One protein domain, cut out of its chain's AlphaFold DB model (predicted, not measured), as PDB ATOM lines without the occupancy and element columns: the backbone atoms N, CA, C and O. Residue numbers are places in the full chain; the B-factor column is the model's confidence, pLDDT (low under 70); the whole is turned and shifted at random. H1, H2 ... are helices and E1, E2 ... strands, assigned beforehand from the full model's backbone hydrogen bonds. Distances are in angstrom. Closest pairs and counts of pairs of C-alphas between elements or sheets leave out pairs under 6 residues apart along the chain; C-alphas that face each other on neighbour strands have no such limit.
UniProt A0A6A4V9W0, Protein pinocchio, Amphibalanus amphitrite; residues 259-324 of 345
ATOM      1  N   GLU A 259       5.796 -33.365 323.697       80.94
ATOM      2  CA  GLU A 259       6.496 -32.156 324.111       80.94
ATOM      3  C   GLU A 259       7.801 -32.485 324.847       80.94
ATOM      4  O   GLU A 259       8.856 -31.976 324.465       80.94
ATOM      5  N   ASP A 260       7.767 -33.403 325.818       78.06
ATOM      6  CA  ASP A 260       8.969 -33.840 326.543       78.06
ATOM      7  C   ASP A 260       9.998 -34.498 325.603       78.06
ATOM      8  O   ASP A 260      11.208 -34.340 325.776       78.06
ATOM      9  N   LEU A 261       9.534 -35.211 324.570       80.56
ATOM     10  CA  LEU A 261      10.405 -35.847 323.579       80.56
ATOM     11  C   LEU A 261      11.111 -34.815 322.683       80.56
ATOM     12  O   LEU A 261      12.285 -34.979 322.346       80.56
ATOM     13  N   LYS A 262      10.420 -33.725 322.320       78.00
ATOM     14  CA  LYS A 262      11.025 -32.601 321.583       78.00
ATOM     15  C   LYS A 262      12.085 -31.894 322.417       78.00
ATOM     16  O   LYS A 262      13.109 -31.477 321.877       78.00
ATOM     17  N   ASP A 263      11.847 -31.783 323.716       77.06
ATOM     18  CA  ASP A 263      12.787 -31.173 324.647       77.06
ATOM     19  C   ASP A 263      14.016 -32.066 324.846       77.06
ATOM     20  O   ASP A 263      15.144 -31.573 324.799       77.06
ATOM     21  N   TYR A 264      13.823 -33.384 324.931       80.81
ATOM     22  CA  TYR A 264      14.919 -34.352 324.969       80.81
ATOM     23  C   TYR A 264      15.795 -34.296 323.709       80.81
ATOM     24  O   TYR A 264      17.019 -34.323 323.806       80.81
ATOM     25  N   ASN A 265      15.184 -34.111 322.535       89.19
ATOM     26  CA  ASN A 265      15.896 -33.953 321.263       89.19
ATOM     27  C   ASN A 265      16.711 -32.646 321.170       89.19
ATOM     28  O   ASN A 265      17.450 -32.438 320.215       89.19
ATOM     29  N   SER A 266      16.572 -31.729 322.133       93.69
ATOM     30  CA  SER A 266      17.375 -30.501 322.209       93.69
ATOM     31  C   SER A 266      18.594 -30.618 323.134       93.69
ATOM     32  O   SER A 266      19.305 -29.630 323.352       93.69
ATOM     33  N   ASN A 267      18.867 -31.818 323.650       95.56
ATOM     34  CA  ASN A 267      19.997 -32.108 324.522       95.56
ATOM     35  C   ASN A 267      21.049 -32.938 323.788       95.56
ATOM     36  O   ASN A 267      20.726 -33.836 323.024       95.56
ATOM     37  N   CYS A 268      22.321 -32.685 324.074       96.69
ATOM     38  CA  CYS A 268      23.419 -33.476 323.532       96.69
ATOM     39  C   CYS A 268      23.385 -34.912 324.074       96.69
ATOM     40  O   CYS A 268      23.472 -35.098 325.290       96.69
ATOM     41  N   LEU A 269      23.355 -35.923 323.203       95.00
ATOM     42  CA  LEU A 269      23.312 -37.327 323.630       95.00
ATOM     43  C   LEU A 269      24.659 -37.813 324.181       95.00
ATOM     44  O   LEU A 269      24.704 -38.711 325.019       95.00
ATOM     45  N   THR A 270      25.761 -37.186 323.767       95.81
ATOM     46  CA  THR A 270      27.113 -37.569 324.193       95.81
ATOM     47  C   THR A 270      27.489 -37.008 325.567       95.81
ATOM     48  O   THR A 270      28.153 -37.688 326.346       95.81
ATOM     49  N   CYS A 271      27.120 -35.761 325.881       96.69
ATOM     50  CA  CYS A 271      27.538 -35.106 327.136       96.69
ATOM     51  C   CYS A 271      26.390 -34.597 328.019       96.69
ATOM     52  O   CYS A 271      26.645 -34.114 329.122       96.69
ATOM     53  N   GLY A 272      25.140 -34.705 327.564       95.12
ATOM     54  CA  GLY A 272      23.946 -34.390 328.352       95.12
ATOM     55  C   GLY A 272      23.672 -32.903 328.583       95.12
ATOM     56  O   GLY A 272      22.753 -32.581 329.330       95.12
ATOM     57  N   VAL A 273      24.450 -31.989 327.990       96.06
ATOM     58  CA  VAL A 273      24.170 -30.542 328.072       96.06
ATOM     59  C   VAL A 273      22.929 -30.185 327.258       96.06
ATOM     60  O   VAL A 273      22.665 -30.810 326.226       96.06
ATOM     61  N   SER A 274      22.188 -29.165 327.690       95.94
ATOM     62  CA  SER A 274      20.994 -28.714 326.976       95.94
ATOM     63  C   SER A 274      21.326 -27.575 326.017       95.94
ATOM     64  O   SER A 274      21.645 -26.462 326.438       95.94
ATOM     65  N   TRP A 275      21.202 -27.815 324.708       96.50
ATOM     66  CA  TRP A 275      21.455 -26.773 323.711       96.50
ATOM     67  C   TRP A 275      20.384 -25.682 323.731       96.50
ATOM     68  O   TRP A 275      20.680 -24.540 323.375       96.50
ATOM     69  N   ARG A 276      19.154 -26.004 324.161       94.62
ATOM     70  CA  ARG A 276      18.082 -25.011 324.337       94.62
ATOM     71  C   ARG A 276      18.438 -23.971 325.401       94.62
ATOM     72  O   ARG A 276      18.102 -22.806 325.226       94.62
ATOM     73  N   ASN A 277      19.169 -24.369 326.441       95.06
ATOM     74  CA  ASN A 277      19.635 -23.471 327.503       95.06
ATOM     75  C   ASN A 277      20.930 -22.723 327.134       95.06
ATOM     76  O   ASN A 277      21.615 -22.210 328.014       95.06
ATOM     77  N   GLU A 278      21.288 -22.683 325.846       96.25
ATOM     78  CA  GLU A 278      22.526 -22.082 325.332       96.25
ATOM     79  C   GLU A 278      23.815 -22.721 325.887       96.25
ATOM     80  O   GLU A 278      24.901 -22.147 325.794       96.25
ATOM     81  N   GLU A 279      23.728 -23.949 326.405       96.50
ATOM     82  CA  GLU A 279      24.875 -24.688 326.923       96.50
ATOM     83  C   GLU A 279      25.516 -25.543 325.827       96.50
ATOM     84  O   GLU A 279      24.838 -26.180 325.019       96.50
ATOM     85  N   ALA A 280      26.847 -25.597 325.806       97.31
ATOM     86  CA  ALA A 280      27.601 -26.470 324.915       97.31
ATOM     87  C   ALA A 280      28.937 -26.861 325.549       97.31
ATOM     88  O   ALA A 280      29.590 -26.050 326.206       97.31
ATOM     89  N   SER A 281      29.367 -28.100 325.313       96.38
ATOM     90  CA  SER A 281      30.717 -28.534 325.671       96.38
ATOM     91  C   SER A 281      31.686 -28.264 324.516       96.38
ATOM     92  O   SER A 281      31.384 -28.561 323.358       96.38
ATOM     93  N   LEU A 282      32.854 -27.696 324.829       95.44
ATOM     94  CA  LEU A 282      33.928 -27.448 323.858       95.44
ATOM     95  C   LEU A 282      34.643 -28.743 323.446       95.44
ATOM     96  O   LEU A 282      35.114 -28.841 322.318       95.44
ATOM     97  N   ASP A 283      34.670 -29.731 324.342       95.94
ATOM     98  CA  ASP A 283      35.389 -31.000 324.156       95.94
ATOM     99  C   ASP A 283      34.488 -32.111 323.588       95.94
ATOM    100  O   ASP A 283      34.923 -33.241 323.380       95.94
ATOM    101  N   CYS A 284      33.205 -31.818 323.356       97.31
ATOM    102  CA  CYS A 284      32.252 -32.773 322.809       97.31
ATOM    103  C   CYS A 284      32.078 -32.558 321.304       97.31
ATOM    104  O   CYS A 284      31.627 -31.496 320.872       97.31
ATOM    105  N   ASN A 285      32.357 -33.596 320.515       97.06
ATOM    106  CA  ASN A 285      32.261 -33.539 319.053       97.06
ATOM    107  C   ASN A 285      30.833 -33.267 318.554       97.06
ATOM    108  O   ASN A 285      30.656 -32.547 317.574       97.06
ATOM    109  N   GLU A 286      29.820 -33.783 319.252       97.50
ATOM    110  CA  GLU A 286      28.405 -33.532 318.957       97.50
ATOM    111  C   GLU A 286      28.009 -32.076 319.256       97.50
ATOM    112  O   GLU A 286      27.204 -31.474 318.545       97.50
ATOM    113  N   CYS A 287      28.610 -31.452 320.275       97.56
ATOM    114  CA  CYS A 287      28.393 -30.033 320.567       97.56
ATOM    115  C   CYS A 287      29.165 -29.127 319.606       97.56
ATOM    116  O   CYS A 287      28.620 -28.127 319.142       97.56
ATOM    117  N   GLY A 288      30.432 -29.433 319.323       95.00
ATOM    118  CA  GLY A 288      31.292 -28.601 318.477       95.00
ATOM    119  C   GLY A 288      31.447 -27.164 318.988       95.00
ATOM    120  O   GLY A 288      31.653 -26.252 318.188       95.00
ATOM    121  N   GLY A 289      31.290 -26.954 320.302       95.56
ATOM    122  CA  GLY A 289      31.476 -25.667 320.976       95.56
ATOM    123  C   GLY A 289      30.371 -24.621 320.805       95.56
ATOM    124  O   GLY A 289      30.541 -23.499 321.272       95.56
ATOM    125  N   TYR A 290      29.243 -24.959 320.178       97.31
ATOM    126  CA  TYR A 290      28.096 -24.054 320.034       97.31
ATOM    127  C   TYR A 290      26.806 -24.743 320.490       97.31
ATOM    128  O   TYR A 290      26.745 -25.965 320.432       97.31
ATOM    129  N   PRO A 291      25.768 -24.016 320.935       96.69
ATOM    130  CA  PRO A 291      24.464 -24.595 321.257       96.69
ATOM    131  C   PRO A 291      23.633 -24.750 319.966       96.69
ATOM    132  O   PRO A 291      24.144 -25.248 318.958       96.69
ATOM    133  N   LEU A 292      22.367 -24.319 319.954       97.06
ATOM    134  CA  LEU A 292      21.480 -24.390 318.781       97.06
ATOM    135  C   LEU A 292      21.902 -23.492 317.613       97.06
ATOM    136  O   LEU A 292      21.504 -23.736 316.478       97.06
ATOM    137  N   ARG A 293      22.677 -22.437 317.872       97.56
ATOM    138  CA  ARG A 293      23.020 -21.422 316.872       97.56
ATOM    139  C   ARG A 293      24.506 -21.131 316.880       97.56
ATOM    140  O   ARG A 293      25.142 -21.118 317.933       97.56
ATOM    141  N   ARG A 294      25.055 -20.858 315.698       96.75
ATOM    142  CA  ARG A 294      26.446 -20.431 315.537       96.75
ATOM    143  C   ARG A 294      26.589 -19.371 314.444       96.75
ATOM    144  O   ARG A 294      25.773 -19.331 313.524       96.75
ATOM    145  N   PRO A 295      27.633 -18.531 314.498       96.38
ATOM    146  CA  PRO A 295      27.978 -17.667 313.377       96.38
ATOM    147  C   PRO A 295      28.380 -18.493 312.150       96.38
ATOM    148  O   PRO A 295      28.895 -19.609 312.284       96.38
ATOM    149  N   CYS A 296      28.181 -17.912 310.964       95.50
ATOM    150  CA  CYS A 296      28.523 -18.525 309.684       95.50
ATOM    151  C   CYS A 296      29.943 -19.134 309.685       95.50
ATOM    152  O   CYS A 296      30.917 -18.385 309.807       95.50
ATOM    153  N   PRO A 297      30.090 -20.463 309.526       92.94
ATOM    154  CA  PRO A 297      31.392 -21.117 309.502       92.94
ATOM    155  C   PRO A 297      32.195 -20.793 308.235       92.94
ATOM    156  O   PRO A 297      33.419 -20.859 308.269       92.94
ATOM    157  N   GLU A 298      31.545 -20.405 307.135       91.94
ATOM    158  CA  GLU A 298      32.233 -20.149 305.861       91.94
ATOM    159  C   GLU A 298      33.073 -18.865 305.880       91.94
ATOM    160  O   GLU A 298      34.195 -18.853 305.370       91.94
ATOM    161  N   CYS A 299      32.561 -17.804 306.514       91.62
ATOM    162  CA  CYS A 299      33.210 -16.491 306.628       91.62
ATOM    163  C   CYS A 299      33.457 -16.064 308.088       91.62
ATOM    164  O   CYS A 299      33.561 -14.875 308.382       91.62
ATOM    165  N   CYS A 300      33.489 -17.017 309.026       91.44
ATOM    166  CA  CYS A 300      33.619 -16.772 310.472       91.44
ATOM    167  C   CYS A 300      32.646 -15.713 311.025       91.44
ATOM    168  O   CYS A 300      33.014 -14.897 311.868       91.44
ATOM    169  N   GLY A 301      31.406 -15.688 310.537       93.31
ATOM    170  CA  GLY A 301      30.387 -14.738 310.988       93.31
ATOM    171  C   GLY A 301      30.480 -13.326 310.403       93.31
ATOM    172  O   GLY A 301      29.648 -12.498 310.760       93.31
ATOM    173  N   GLN A 302      31.400 -13.033 309.475       92.69
ATOM    174  CA  GLN A 302      31.516 -11.695 308.862       92.69
ATOM    175  C   GLN A 302      30.251 -11.247 308.119       92.69
ATOM    176  O   GLN A 302      29.961 -10.057 308.046       92.69
ATOM    177  N   CYS A 303      29.484 -12.191 307.577       93.56
ATOM    178  CA  CYS A 303      28.238 -11.893 306.877       93.56
ATOM    179  C   CYS A 303      27.029 -11.678 307.801       93.56
ATOM    180  O   CYS A 303      25.939 -11.410 307.310       93.56
ATOM    181  N   GLY A 304      27.186 -11.861 309.118       93.88
ATOM    182  CA  GLY A 304      26.083 -11.791 310.079       93.88
ATOM    183  C   GLY A 304      25.075 -12.946 309.996       93.88
ATOM    184  O   GLY A 304      24.167 -13.005 310.819       93.88
ATOM    185  N   ALA A 305      25.226 -13.884 309.052       95.25
ATOM    186  CA  ALA A 305      24.343 -15.040 308.957       95.25
ATOM    187  C   ALA A 305      24.510 -15.960 310.172       95.25
ATOM    188  O   ALA A 305      25.630 -16.331 310.550       95.25
ATOM    189  N   VAL A 306      23.375 -16.355 310.742       96.38
ATOM    190  CA  VAL A 306      23.284 -17.312 311.842       96.38
ATOM    191  C   VAL A 306      22.919 -18.667 311.263       96.38
ATOM    192  O   VAL A 306      21.975 -18.785 310.488       96.38
ATOM    193  N   TRP A 307      23.696 -19.679 311.621       97.25
ATOM    194  CA  TRP A 307      23.460 -21.058 311.229       97.25
ATOM    195  C   TRP A 307      22.774 -21.784 312.375       97.25
ATOM    196  O   TRP A 307      23.186 -21.650 313.532       97.25
ATOM    197  N   GLU A 308      21.735 -22.541 312.043       97.69
ATOM    198  CA  GLU A 308      20.930 -23.287 313.004       97.69
ATOM    199  C   GLU A 308      21.354 -24.755 313.009       97.69
ATOM    200  O   GLU A 308      21.741 -25.321 311.984       97.69
ATOM    201  N   ARG A 309      21.363 -25.351 314.198       97.44
ATOM    202  CA  ARG A 309      21.758 -26.739 314.406       97.44
ATOM    203  C   ARG A 309      20.702 -27.666 313.822       97.44
ATOM    204  O   ARG A 309      19.526 -27.568 314.152       97.44
ATOM    205  N   ASP A 310      21.158 -28.625 313.031       96.94
ATOM    206  CA  ASP A 310      20.337 -29.748 312.598       96.94
ATOM    207  C   ASP A 310      20.434 -30.838 313.676       96.94
ATOM    208  O   ASP A 310      21.458 -31.520 313.785       96.94
ATOM    209  N   LEU A 311      19.412 -30.924 314.536       95.62
ATOM    210  CA  LEU A 311      19.382 -31.835 315.690       95.62
ATOM    211  C   LEU A 311      19.495 -33.292 315.243       95.62
ATOM    212  O   LEU A 311      20.360 -34.017 315.728       95.62
ATOM    213  N   THR A 312      18.701 -33.678 314.244       95.31
ATOM    214  CA  THR A 312      18.694 -35.029 313.680       95.31
ATOM    215  C   THR A 312      20.077 -35.402 313.162       95.31
ATOM    216  O   THR A 312      20.661 -36.381 313.616       95.31
ATOM    217  N   LYS A 313      20.682 -34.570 312.300       96.75
ATOM    218  CA  LYS A 313      22.032 -34.859 311.787       96.75
ATOM    219  C   LYS A 313      23.098 -34.847 312.877       96.75
ATOM    220  O   LYS A 313      24.090 -35.564 312.738       96.75
ATOM    221  N   SER A 314      22.930 -34.016 313.907       96.94
ATOM    222  CA  SER A 314      23.896 -33.934 315.001       96.94
ATOM    223  C   SER A 314      23.903 -35.211 315.832       96.94
ATOM    224  O   SER A 314      24.976 -35.755 316.095       96.94
ATOM    225  N   HIS A 315      22.718 -35.724 316.166       96.25
ATOM    226  CA  HIS A 315      22.553 -36.985 316.880       96.25
ATOM    227  C   HIS A 315      22.975 -38.184 316.032       96.25
ATOM    228  O   HIS A 315      23.805 -38.974 316.477       96.25
ATOM    229  N   ASP A 316      22.500 -38.276 314.785       96.44
ATOM    230  CA  ASP A 316      22.771 -39.412 313.891       96.44
ATOM    231  C   ASP A 316      24.268 -39.642 313.661       96.44
ATOM    232  O   ASP A 316      24.726 -40.774 313.506       96.44
ATOM    233  N   LYS A 317      25.045 -38.554 313.613       96.50
ATOM    234  CA  LYS A 317      26.487 -38.608 313.351       96.50
ATOM    235  C   LYS A 317      27.335 -38.468 314.609       96.50
ATOM    236  O   LYS A 317      28.552 -38.579 314.494       96.50
ATOM    237  N   ALA A 318      26.732 -38.182 315.765       96.25
ATOM    238  CA  ALA A 318      27.432 -37.747 316.976       96.25
ATOM    239  C   ALA A 318      28.456 -36.615 316.703       96.25
ATOM    240  O   ALA A 318      29.548 -36.571 317.276       96.25
ATOM    241  N   LEU A 319      28.118 -35.704 315.782       97.44
ATOM    242  CA  LEU A 319      28.980 -34.625 315.292       97.44
ATOM    243  C   LEU A 319      28.171 -33.346 315.127       97.44
ATOM    244  O   LEU A 319      27.053 -33.385 314.635       97.44
ATOM    245  N   ALA A 320      28.752 -32.200 315.463       97.38
ATOM    246  CA  ALA A 320      28.054 -30.927 315.369       97.38
ATOM    247  C   ALA A 320      27.689 -30.580 313.913       97.38
ATOM    248  O   ALA A 320      28.555 -30.227 313.105       97.38
ATOM    249  N   ALA A 321      26.397 -30.656 313.585       97.31
ATOM    250  CA  ALA A 321      25.866 -30.379 312.258       97.31
ATOM    251  C   ALA A 321      25.012 -29.106 312.276       97.31
ATOM    252  O   ALA A 321      24.082 -28.966 313.069       97.31
ATOM    253  N   PHE A 322      25.319 -28.177 311.373       97.56
ATOM    254  CA  PHE A 322      24.600 -26.913 311.236       97.56
ATOM    255  C   PHE A 322      24.216 -26.680 309.780       97.56
ATOM    256  O   PHE A 322      24.993 -26.985 308.875       97.56
ATOM    257  N   SER A 323      23.042 -26.096 309.574       96.50
ATOM    258  CA  SER A 323      22.531 -25.677 308.275       96.50
ATOM    259  C   SER A 323      22.304 -24.170 308.253       96.50
ATOM    260  O   SER A 323      21.776 -23.581 309.197       96.50
ATOM    261  N   GLY A 324      22.704 -23.544 307.156       95.31
ATOM    262  CA  GLY A 324      22.532 -22.124 306.908       95.31
ATOM    263  C   GLY A 324      23.118 -21.757 305.552       95.31
ATOM    264  O   GLY A 324      23.728 -22.589 304.884       95.31
TER     265      GLY A 324
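Overview. This is residues 259 to 324 of the 345 residues of the protein "Protein pinocchio" of Amphibalanus amphitrite (UniProt A0A6A4V9W0). This is a loopy body with little regular structure, hairpin E1 and E2 toward one end and H1 at the other. H2 follows E2, and residues 322 to 323 fold back beside E2. The printed part has 66 residues, and the named elements, in the order H1, E1, E2 and H2 along the chain, hold only 20 of them, helices and strands mixed. It is compact, the radius of gyration of the C-alphas 11.5 A, spanning 35 by 26 by 20 A.

Arrangement. Find hairpin E1, residues 293 to 295, and E2, residues 306 to 309, antiparallel, with N 307 and O 294 within hydrogen-bond range at 2.8 A. H1, residues 259 to 264, is apart from H2, residues 311 to 317. In both helices every O i to N i+4 pair is within hydrogen-bond range.

Along the chain. Find C-alpha 259 at (6.496, -32.156, 324.111), where H1 begins, and C-alpha 317 at (26.487, -38.608, 313.351), where H2, 10.1 A long, ends.

Size, cuts and confidence. The printed part has no cut, residues 265 to 292 form a long link, and no printed residue is under pLDDT 70.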